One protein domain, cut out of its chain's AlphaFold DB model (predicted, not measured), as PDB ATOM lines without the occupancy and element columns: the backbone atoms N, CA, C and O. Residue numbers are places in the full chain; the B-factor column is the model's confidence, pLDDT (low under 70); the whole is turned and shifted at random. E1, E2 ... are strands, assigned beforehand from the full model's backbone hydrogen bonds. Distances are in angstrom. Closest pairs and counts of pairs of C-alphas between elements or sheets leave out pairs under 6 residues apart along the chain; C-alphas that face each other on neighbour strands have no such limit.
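This is residues 3 to 75 of the 80 residues of an uncharacterized protein of Rhodococcus rhodochrous J3 (UniProt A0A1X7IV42). The model is one long, narrow, twisted ribbon: the long hairpin of E4 and E5 runs nearly from end to end, and E2 and E3 follow one another along the other side of E4. Near one end E2 curves up off the ribbon and the short strand E1 folds back beside its residues 20 to 23, while at the other end the loop of residues 36 to 44 turns the chain from E3 into E4. The printed part has 73 residues with no named helix and five named strands, E1 to E5 along the chain, in one branched sheet whose neighbour pairs are antiparallel; the class is all strand, with 42 residues in named strands. The outline is a rod, spanning 53 by 22 by 16 A, and the whole is only just loose, close to extended, with a radius of gyration of the C-alphas of 16.8 A.

Begin with E4, the longest strand by residues: find C-alpha 45 at (-11.245, 2.087, -29.251), and from there residues 45 to 57 run 39.3 A to C-alpha 57 at (-19.369, -29.939, -8.051). E5, residues 64 to 75, runs back over 35.9 A and ends at C-alpha 75, at (-14.110, 0.772, -25.805). E3 is residues 29 to 35, 19.9 A long, and E2 is residues 20 to 26, 15.7 A long. Look for the first named strand, E1, at C-alpha 11, (-12.709, -24.326, -5.035); it holds residues 11 to 13 and measures 6.4 A.

Start at E4, which has three neighbours: E2, beside residues 53 to 57, and E3, beside residues 45 to 51, lie on one side of it, and E5, beside residues 45 to 57, lies on the other side. E4 and E5 are an antiparallel hairpin with 172 degrees between their directions; C-alphas 51 and 70 face each other at 4.5 A, and N 50 and O 71 are within hydrogen-bond range at 2.9 A. E3 and E4 are a hairpin too, antiparallel at 164 degrees, where you will find C-alphas 32 and 48 facing each other at 4.1 A and N 33 and O 47 at 2.8 A. These three strands, E3, E4 and E5, form a meander, each strand the antiparallel neighbour of the one before. E2 and E4 are antiparallel at 123 degrees, with C-alphas 26 and 54 facing each other at 4.5 A and N 24 and O 55 at 2.9 A. E2 runs on into E3 across a break of 2 residues, at 72 degrees, and the two are apart. On the other side of E2 from E4 stands E1, in an antiparallel hairpin with E2 at 139 degrees; C-alphas 13 and 20 face each other at 4.3 A, and N 12 and O 21 are 2.8 A apart. E1, E3 and E5 are edge strands, and E1 is apart from both E3 and E5. Before E1, look at residues 3 to 4, which pair antiparallel with residues 29 to 30 of E3.

The two C-alphas farthest apart are those of Ser 39 and Gly 62, at 54.3 A, whereas the C-alphas of the first and last printed residues, Val 3 and Trp 75, are 16.1 A apart. The sheet's C-alphas lie up to 5.7 A off the best plane through them. The link from E2 to E3 is tight, the other three are short, and no link is long. The printed part has no cut; its mean pLDDT is 94.1, and no printed residue is under 70.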
ATOM      1  N   VAL A   3      -6.439 -13.080 -24.144       95.19
ATOM      2  CA  VAL A   3      -6.675 -13.206 -22.705       95.19
ATOM      3  C   VAL A   3      -7.014 -14.655 -22.397       95.19
ATOM      4  O   VAL A   3      -7.839 -15.265 -23.073       95.19
ATOM      5  N   GLU A   4      -6.399 -15.182 -21.350       96.62
ATOM      6  CA  GLU A   4      -6.723 -16.474 -20.757       96.62
ATOM      7  C   GLU A   4      -6.857 -16.254 -19.250       96.62
ATOM      8  O   GLU A   4      -6.036 -15.558 -18.647       96.62
ATOM      9  N   GLN A   5      -7.916 -16.790 -18.651       94.62
ATOM     10  CA  GLN A   5      -8.133 -16.731 -17.211       94.62
ATOM     11  C   GLN A   5      -8.003 -18.126 -16.616       94.62
ATOM     12  O   GLN A   5      -8.497 -19.113 -17.162       94.62
ATOM     13  N   THR A   6      -7.359 -18.188 -15.458       94.00
ATOM     14  CA  THR A   6      -7.212 -19.413 -14.680       94.00
ATOM     15  C   THR A   6      -7.644 -19.120 -13.246       94.00
ATOM     16  O   THR A   6      -7.216 -18.099 -12.692       94.00
ATOM     17  N   PRO A   7      -8.484 -19.970 -12.631       93.44
ATOM     18  CA  PRO A   7      -8.839 -19.823 -11.230       93.44
ATOM     19  C   PRO A   7      -7.584 -19.889 -10.366       93.44
ATOM     20  O   PRO A   7      -6.684 -20.689 -10.615       93.44
ATOM     21  N   ARG A   8      -7.523 -19.041  -9.340       94.69
ATOM     22  CA  ARG A   8      -6.423 -19.086  -8.365       94.69
ATOM     23  C   ARG A   8      -6.560 -20.255  -7.397       94.69
ATOM     24  O   ARG A   8      -5.558 -20.794  -6.954       94.69
ATOM     25  N   GLU A   9      -7.799 -20.615  -7.097       94.88
ATOM     26  CA  GLU A   9      -8.164 -21.704  -6.202       94.88
ATOM     27  C   GLU A   9      -8.878 -22.789  -7.000       94.88
ATOM     28  O   GLU A   9      -9.550 -22.498  -7.987       94.88
ATOM     29  N   SER A  10      -8.795 -24.034  -6.536       94.12
ATOM     30  CA  SER A  10      -9.558 -25.150  -7.105       94.12
ATOM     31  C   SER A  10     -10.977 -25.255  -6.541       94.12
ATOM     32  O   SER A  10     -11.677 -26.217  -6.838       94.12
ATOM     33  N   THR A  11     -11.397 -24.311  -5.693       94.69
ATOM     34  CA  THR A  11     -12.709 -24.326  -5.035       94.69
ATOM     35  C   THR A  11     -13.362 -22.951  -5.073       94.69
ATOM     36  O   THR A  11     -12.690 -21.921  -5.004       94.69
ATOM     37  N   TRP A  12     -14.688 -22.938  -5.153       92.50
ATOM     38  CA  TRP A  12     -15.517 -21.755  -5.008       92.50
ATOM     39  C   TRP A  12     -16.249 -21.805  -3.666       92.50
ATOM     40  O   TRP A  12     -17.102 -22.663  -3.443       92.50
ATOM     41  N   VAL A  13     -15.916 -20.884  -2.758       93.00
ATOM     42  CA  VAL A  13     -16.645 -20.708  -1.494       93.00
ATOM     43  C   VAL A  13     -17.933 -19.945  -1.777       93.00
ATOM     44  O   VAL A  13     -17.896 -18.809  -2.259       93.00
ATOM     45  N   LEU A  14     -19.070 -20.569  -1.476       90.81
ATOM     46  CA  LEU A  14     -20.371 -19.963  -1.712       90.81
ATOM     47  C   LEU A  14     -20.613 -18.828  -0.700       90.81
ATOM     48  O   LEU A  14     -20.209 -18.932   0.466       90.81
ATOM     49  N   PRO A  15     -21.281 -17.734  -1.112       90.44
ATOM     50  CA  PRO A  15     -21.618 -16.635  -0.215       90.44
ATOM     51  C   PRO A  15     -22.414 -17.095   1.012       90.44
ATOM     52  O   PRO A  15     -23.075 -18.132   1.004       90.44
ATOM     53  N   ASN A  16     -22.398 -16.281   2.070       92.25
ATOM     54  CA  ASN A  16     -23.220 -16.482   3.271       92.25
ATOM     55  C   ASN A  16     -23.005 -17.831   3.985       92.25
ATOM     56  O   ASN A  16     -23.893 -18.300   4.692       92.25
ATOM     57  N   GLY A  17     -21.839 -18.461   3.811       85.62
ATOM     58  CA  GLY A  17     -21.514 -19.721   4.481       85.62
ATOM     59  C   GLY A  17     -22.294 -20.928   3.958       85.62
ATOM     60  O   GLY A  17     -22.429 -21.911   4.678       85.62
ATOM     61  N   GLN A  18     -22.789 -20.881   2.717       88.00
ATOM     62  CA  GLN A  18     -23.564 -21.969   2.099       88.00
ATOM     63  C   GLN A  18     -22.717 -23.180   1.664       88.00
ATOM     64  O   GLN A  18     -23.227 -24.089   1.020       88.00
ATOM     65  N   GLY A  19     -21.433 -23.208   2.024       90.00
ATOM     66  CA  GLY A  19     -20.512 -24.293   1.705       90.00
ATOM     67  C   GLY A  19     -19.529 -23.918   0.604       90.00
ATOM     68  O   GLY A  19     -19.148 -22.755   0.448       90.00
ATOM     69  N   ARG A  20     -19.067 -24.928  -0.132       93.62
ATOM     70  CA  ARG A  20     -18.103 -24.777  -1.222       93.62
ATOM     71  C   ARG A  20     -18.410 -25.762  -2.340       93.62
ATOM     72  O   ARG A  20     -18.925 -26.841  -2.067       93.62
ATOM     73  N   LEU A  21     -18.007 -25.407  -3.551       94.75
ATOM     74  CA  LEU A  21     -17.986 -26.301  -4.701       94.75
ATOM     75  C   LEU A  21     -16.547 -26.457  -5.194       94.75
ATOM     76  O   LEU A  21     -15.795 -25.481  -5.214       94.75
ATOM     77  N   ASP A  22     -16.164 -27.653  -5.613       95.50
ATOM     78  CA  ASP A  22     -14.901 -27.883  -6.308       95.50
ATOM     79  C   ASP A  22     -15.048 -27.460  -7.775       95.50
ATOM     80  O   ASP A  22     -16.087 -27.676  -8.402       95.50
ATOM     81  N   ILE A  23     -14.014 -26.828  -8.325       95.44
ATOM     82  CA  ILE A  23     -13.962 -26.432  -9.732       95.44
ATOM     83  C   ILE A  23     -13.470 -27.634 -10.532       95.44
ATOM     84  O   ILE A  23     -12.281 -27.945 -10.539       95.44
ATOM     85  N   GLU A  24     -14.386 -28.311 -11.213       95.25
ATOM     86  CA  GLU A  24     -14.051 -29.480 -12.024       95.25
ATOM     87  C   GLU A  24     -13.584 -29.078 -13.430       95.25
ATOM     88  O   GLU A  24     -12.637 -29.644 -13.974       95.25
ATOM     89  N   GLN A  25     -14.225 -28.062 -14.011       95.06
ATOM     90  CA  GLN A  25     -13.855 -27.503 -15.307       95.06
ATOM     91  C   GLN A  25     -13.884 -25.984 -15.237       95.06
ATOM     92  O   GLN A  25     -14.831 -25.399 -14.713       95.06
ATOM     93  N   TYR A  26     -12.874 -25.345 -15.822       96.50
ATOM     94  CA  TYR A  26     -12.874 -23.906 -16.025       96.50
ATOM     95  C   TYR A  26     -12.131 -23.553 -17.308       96.50
ATOM     96  O   TYR A  26     -10.908 -23.682 -17.393       96.50
ATOM     97  N   THR A  27     -12.871 -23.089 -18.306       96.06
ATOM     98  CA  THR A  27     -12.318 -22.455 -19.497       96.06
ATOM     99  C   THR A  27     -12.835 -21.027 -19.548       96.06
ATOM    100  O   THR A  27     -14.032 -20.795 -19.432       96.06
ATOM    101  N   MET A  28     -11.932 -20.059 -19.682       97.00
ATOM    102  CA  MET A  28     -12.267 -18.664 -19.962       97.00
ATOM    103  C   MET A  28     -11.133 -18.069 -20.787       97.00
ATOM    104  O   MET A  28     -10.046 -17.797 -20.276       97.00
ATOM    105  N   ALA A  29     -11.374 -17.903 -22.081       97.81
ATOM    106  CA  ALA A  29     -10.390 -17.382 -23.015       97.81
ATOM    107  C   ALA A  29     -11.050 -16.459 -24.034       97.81
ATOM    108  O   ALA A  29     -12.240 -16.569 -24.337       97.81
ATOM    109  N   GLY A  30     -10.275 -15.521 -24.554       97.25
ATOM    110  CA  GLY A  30     -10.792 -14.509 -25.451       97.25
ATOM    111  C   GLY A  30      -9.720 -13.821 -26.259       97.25
ATOM    112  O   GLY A  30      -8.546 -13.779 -25.890       97.25
ATOM    113  N   GLU A  31     -10.156 -13.245 -27.365       97.88
ATOM    114  CA  GLU A  31      -9.314 -12.475 -28.265       97.88
ATOM    115  C   GLU A  31     -10.045 -11.213 -28.702       97.88
ATOM    116  O   GLU A  31     -11.278 -11.132 -28.695       97.88
ATOM    117  N   GLY A  32      -9.258 -10.191 -29.023       97.19
ATOM    118  CA  GLY A  32      -9.780  -8.880 -29.356       97.19
ATOM    119  C   GLY A  32      -8.708  -7.881 -29.758       97.19
ATOM    120  O   GLY A  32      -7.513  -8.194 -29.853       97.19
ATOM    121  N   SER A  33      -9.148  -6.649 -29.959       96.69
ATOM    122  CA  SER A  33      -8.317  -5.500 -30.292       96.69
ATOM    123  C   SER A  33      -8.538  -4.374 -29.289       96.69
ATOM    124  O   SER A  33      -9.606  -4.242 -28.697       96.69
ATOM    125  N   MET A  34      -7.500  -3.576 -29.076       94.69
ATOM    126  CA  MET A  34      -7.545  -2.401 -28.220       94.69
ATOM    127  C   MET A  34      -6.655  -1.338 -28.846       94.69
ATOM    128  O   MET A  34      -5.504  -1.614 -29.189       94.69
ATOM    129  N   THR A  35      -7.190  -0.135 -28.970       95.88
ATOM    130  CA  THR A  35      -6.468   1.047 -29.425       95.88
ATOM    131  C   THR A  35      -6.170   1.917 -28.215       95.88
ATOM    132  O   THR A  35      -7.079   2.307 -27.477       95.88
ATOM    133  N   ILE A  36      -4.890   2.221 -28.016       94.00
ATOM    134  CA  ILE A  36      -4.398   3.051 -26.916       94.00
ATOM    135  C   ILE A  36      -3.817   4.333 -27.508       94.00
ATOM    136  O   ILE A  36      -2.939   4.275 -28.366       94.00
ATOM    137  N   ASP A  37      -4.288   5.474 -27.014       93.81
ATOM    138  CA  ASP A  37      -3.595   6.752 -27.149       93.81
ATOM    139  C   ASP A  37      -2.793   6.985 -25.864       93.81
ATOM    140  O   ASP A  37      -3.367   7.088 -24.783       93.81
ATOM    141  N   ALA A  38      -1.464   7.054 -25.969       93.88
ATOM    142  CA  ALA A  38      -0.577   7.190 -24.812       93.88
ATOM    143  C   ALA A  38      -0.704   8.544 -24.083       93.88
ATOM    144  O   ALA A  38      -0.161   8.699 -22.990       93.88
ATOM    145  N   SER A  39      -1.398   9.523 -24.671       95.81
ATOM    146  CA  SER A  39      -1.720  10.799 -24.024       95.81
ATOM    147  C   SER A  39      -2.985  10.746 -23.157       95.81
ATOM    148  O   SER A  39      -3.252  11.688 -22.408       95.81
ATOM    149  N   LEU A  40      -3.754   9.653 -23.227       92.00
ATOM    150  CA  LEU A  40      -5.016   9.466 -22.519       92.00
ATOM    151  C   LEU A  40      -4.943   8.274 -21.546       92.00
ATOM    152  O   LEU A  40      -4.224   7.306 -21.788       92.00
ATOM    153  N   PRO A  41      -5.687   8.312 -20.425       90.06
ATOM    154  CA  PRO A  41      -5.585   7.291 -19.379       90.06
ATOM    155  C   PRO A  41      -6.350   5.992 -19.681       90.06
ATOM    156  O   PRO A  41      -6.138   4.998 -18.991       90.06
ATOM    157  N   LEU A  42      -7.263   5.994 -20.659       93.31
ATOM    158  CA  LEU A  42      -8.143   4.864 -20.981       93.31
ATOM    159  C   LEU A  42      -8.075   4.517 -22.478       93.31
ATOM    160  O   LEU A  42      -7.761   5.396 -23.284       93.31
ATOM    161  N   PRO A  43      -8.397   3.267 -22.873       93.88
ATOM    162  CA  PRO A  43      -8.464   2.890 -24.281       93.88
ATOM    163  C   PRO A  43      -9.489   3.724 -25.051       93.88
ATOM    164  O   PRO A  43     -10.595   3.969 -24.567       93.88
ATOM    165  N   VAL A  44      -9.127   4.123 -26.268       95.44
ATOM    166  CA  VAL A  44      -9.945   5.005 -27.121       95.44
ATOM    167  C   VAL A  44     -10.826   4.236 -28.106       95.44
ATOM    168  O   VAL A  44     -11.745   4.810 -28.693       95.44
ATOM    169  N   GLY A  45     -10.551   2.942 -28.294       95.94
ATOM    170  CA  GLY A  45     -11.245   2.087 -29.251       95.94
ATOM    171  C   GLY A  45     -10.944   0.603 -29.053       95.94
ATOM    172  O   GLY A  45      -9.915   0.245 -28.476       95.94
ATOM    173  N   GLY A  46     -11.816  -0.257 -29.575       95.81
ATOM    174  CA  GLY A  46     -11.587  -1.699 -29.683       95.81
ATOM    175  C   GLY A  46     -12.689  -2.546 -29.055       95.81
ATOM    176  O   GLY A  46     -13.653  -2.036 -28.485       95.81
ATOM    177  N   GLU A  47     -12.515  -3.858 -29.155       97.44
ATOM    178  CA  GLU A  47     -13.442  -4.857 -28.633       97.44
ATOM    179  C   GLU A  47     -12.700  -6.115 -28.171       97.44
ATOM    180  O   GLU A  47     -11.691  -6.516 -28.753       97.44
ATOM    181  N   LEU A  48     -13.216  -6.761 -27.129       97.00
ATOM    182  CA  LEU A  48     -12.744  -8.040 -26.610       97.00
ATOM    183  C   LEU A  48     -13.948  -8.944 -26.362       97.00
ATOM    184  O   LEU A  48     -14.892  -8.549 -25.681       97.00
ATOM    185  N   THR A  49     -13.892 -10.176 -26.870       98.12
ATOM    186  CA  THR A  49     -14.850 -11.224 -26.501       98.12
ATOM    187  C   THR A  49     -14.138 -12.310 -25.705       98.12
ATOM    188  O   THR A  49     -13.205 -12.922 -26.220       98.12
ATOM    189  N   VAL A  50     -14.600 -12.574 -24.483       97.69
ATOM    190  CA  VAL A  50     -14.147 -13.684 -23.630       97.69
ATOM    191  C   VAL A  50     -15.277 -14.695 -23.511       97.69
ATOM    192  O   VAL A  50     -16.440 -14.325 -23.371       97.69
ATOM    193  N   ARG A  51     -14.951 -15.979 -23.620       98.00
ATOM    194  CA  ARG A  51     -15.925 -17.067 -23.555       98.00
ATOM    195  C   ARG A  51     -15.383 -18.211 -22.732       98.00
ATOM    196  O   ARG A  51     -14.175 -18.456 -22.737       98.00
ATOM    197  N   GLY A  52     -16.299 -18.980 -22.172       97.38
ATOM    198  CA  GLY A  52     -16.007 -20.357 -21.839       97.38
ATOM    199  C   GLY A  52     -17.014 -20.991 -20.904       97.38
ATOM    200  O   GLY A  52     -18.113 -20.473 -20.692       97.38
ATOM    201  N   ASP A  53     -16.619 -22.155 -20.414       97.62
ATOM    202  CA  ASP A  53     -17.463 -23.124 -19.745       97.62
ATOM    203  C   ASP A  53     -16.879 -23.445 -18.376       97.62
ATOM    204  O   ASP A  53     -15.680 -23.691 -18.211       97.62
ATOM    205  N   GLN A  54     -17.748 -23.446 -17.379       96.94
ATOM    206  CA  GLN A  54     -17.397 -23.677 -15.991       96.94
ATOM    207  C   GLN A  54     -18.278 -24.782 -15.440       96.94
ATOM    208  O   GLN A  54     -19.494 -24.771 -15.639       96.94
ATOM    209  N   THR A  55     -17.670 -25.724 -14.731       97.00
ATOM    210  CA  THR A  55     -18.400 -26.752 -14.002       97.00
ATOM    211  C   THR A  55     -17.902 -26.839 -12.573       97.00
ATOM    212  O   THR A  55     -16.702 -26.961 -12.326       97.00
ATOM    213  N   TYR A  56     -18.857 -26.804 -11.650       95.44
ATOM    214  CA  TYR A  56     -18.654 -26.861 -10.217       95.44
ATOM    215  C   TYR A  56     -19.407 -28.056  -9.639       95.44
ATOM    216  O   TYR A  56     -20.536 -28.338 -10.051       95.44
ATOM    217  N   VAL A  57     -18.797 -28.746  -8.685       95.62
ATOM    218  CA  VAL A  57     -19.369 -29.939  -8.051       95.62
ATOM    219  C   VAL A  57     -19.341 -29.807  -6.537       95.62
ATOM    220  O   VAL A  57     -18.386 -29.278  -5.973       95.62
ATOM    221  N   GLU A  58     -20.386 -30.271  -5.860       92.88
ATOM    222  CA  GLU A  58     -20.319 -30.440  -4.408       92.88
ATOM    223  C   GLU A  58     -19.303 -31.538  -4.054       92.88
ATOM    224  O   GLU A  58     -19.230 -32.545  -4.765       92.88
ATOM    225  N   PRO A  59     -18.534 -31.399  -2.956       83.00
ATOM    226  CA  PRO A  59     -17.524 -32.389  -2.573       83.00
ATOM    227  C   PRO A  59     -18.081 -33.798  -2.316       83.00
ATOM    228  O   PRO A  59     -17.352 -34.781  -2.423       83.00
ATOM    229  N   ASP A  60     -19.358 -33.906  -1.943       84.38
ATOM    230  CA  ASP A  60     -20.064 -35.174  -1.728       84.38
ATOM    231  C   ASP A  60     -20.759 -35.707  -2.999       84.38
ATOM    232  O   ASP A  60     -21.359 -36.783  -2.974       84.38
ATOM    233  N   GLY A  61     -20.634 -34.991  -4.122       72.19
ATOM    234  CA  GLY A  61     -21.128 -35.386  -5.439       72.19
ATOM    235  C   GLY A  61     -22.635 -35.220  -5.650       72.19
ATOM    236  O   GLY A  61     -23.139 -35.681  -6.675       72.19
ATOM    237  N   GLY A  62     -23.360 -34.586  -4.720       82.94
ATOM    238  CA  GLY A  62     -24.818 -34.439  -4.799       82.94
ATOM    239  C   GLY A  62     -25.287 -33.484  -5.900       82.94
ATOM    240  O   GLY A  62     -26.242 -33.785  -6.621       82.94
ATOM    241  N   THR A  63     -24.584 -32.363  -6.068       87.69
ATOM    242  CA  THR A  63     -24.962 -31.304  -7.012       87.69
ATOM    243  C   THR A  63     -23.835 -30.971  -7.979       87.69
ATOM    244  O   THR A  63     -22.675 -30.808  -7.596       87.69
ATOM    245  N   ARG A  64     -24.201 -30.800  -9.253       94.31
ATOM    246  CA  ARG A  64     -23.323 -30.309 -10.314       94.31
ATOM    247  C   ARG A  64     -23.944 -29.083 -10.966       94.31
ATOM    248  O   ARG A  64     -25.056 -29.149 -11.485       94.31
ATOM    249  N   LEU A  65     -23.207 -27.981 -10.962       94.31
ATOM    250  CA  LEU A  65     -23.577 -26.736 -11.621       94.31
ATOM    251  C   LEU A  65     -22.671 -26.527 -12.830       94.31
ATOM    252  O   LEU A  65     -21.462 -26.380 -12.670       94.31
ATOM    253  N   SER A  66     -23.253 -26.463 -14.024       96.44
ATOM    254  CA  SER A  66     -22.531 -26.105 -15.247       96.44
ATOM    255  C   SER A  66     -23.061 -24.794 -15.814       96.44
ATOM    256  O   SER A  66     -24.270 -24.565 -15.852       96.44
ATOM    257  N   GLN A  67     -22.149 -23.937 -16.258       95.94
ATOM    258  CA  GLN A  67     -22.454 -22.624 -16.807       95.94
ATOM    259  C   GLN A  67     -21.567 -22.337 -18.017       95.94
ATOM    260  O   GLN A  67     -20.359 -22.547 -17.966       95.94
ATOM    261  N   SER A  68     -22.165 -21.782 -19.069       97.62
ATOM    262  CA  SER A  68     -21.440 -21.170 -20.184       97.62
ATOM    263  C   SER A  68     -21.607 -19.656 -20.122       97.62
ATOM    264  O   SER A  68     -22.711 -19.158 -19.876       97.62
ATOM    265  N   GLN A  69     -20.526 -18.915 -20.348       96.12
ATOM    266  CA  GLN A  69     -20.510 -17.453 -20.301       96.12
ATOM    267  C   GLN A  69     -19.878 -16.862 -21.562       96.12
ATOM    268  O   GLN A  69     -18.972 -17.437 -22.169       96.12
ATOM    269  N   VAL A  70     -20.378 -15.690 -21.959       97.44
ATOM    270  CA  VAL A  70     -19.810 -14.871 -23.031       97.44
ATOM    271  C   VAL A  70     -19.826 -13.418 -22.585       97.44
ATOM    272  O   VAL A  70     -20.889 -12.802 -22.535       97.44
ATOM    273  N   ASP A  71     -18.642 -12.868 -22.352       95.94
ATOM    274  CA  ASP A  71     -18.445 -11.463 -22.027       95.94
ATOM    275  C   ASP A  71     -17.968 -10.711 -23.263       95.94
ATOM    276  O   ASP A  71     -17.053 -11.145 -23.970       95.94
ATOM    277  N   ARG A  72     -18.592  -9.564 -23.532       96.88
ATOM    278  CA  ARG A  72     -18.169  -8.639 -24.583       96.88
ATOM    279  C   ARG A  72     -17.852  -7.297 -23.957       96.88
ATOM    280  O   ARG A  72     -18.710  -6.698 -23.316       96.88
ATOM    281  N   VAL A  73     -16.629  -6.836 -24.167       95.00
ATOM    282  CA  VAL A  73     -16.147  -5.536 -23.707       95.00
ATOM    283  C   VAL A  73     -15.852  -4.688 -24.932       95.00
ATOM    284  O   VAL A  73     -15.190  -5.155 -25.857       95.00
ATOM    285  N   GLY A  74     -16.350  -3.455 -24.939       95.25
ATOM    286  CA  GLY A  74     -16.084  -2.473 -25.982       95.25
ATOM    287  C   GLY A  74     -15.519  -1.196 -25.381       95.25
ATOM    288  O   GLY A  74     -15.919  -0.791 -24.289       95.25
ATOM    289  N   TRP A  75     -14.603  -0.564 -26.110       95.31
ATOM    290  CA  TRP A  75     -14.110   0.772 -25.805       95.31
ATOM    291  C   TRP A  75     -14.451   1.693 -26.963       95.31
ATOM    292  O   TRP A  75     -14.196   1.370 -28.123       95.31
TER     293      TRP A  75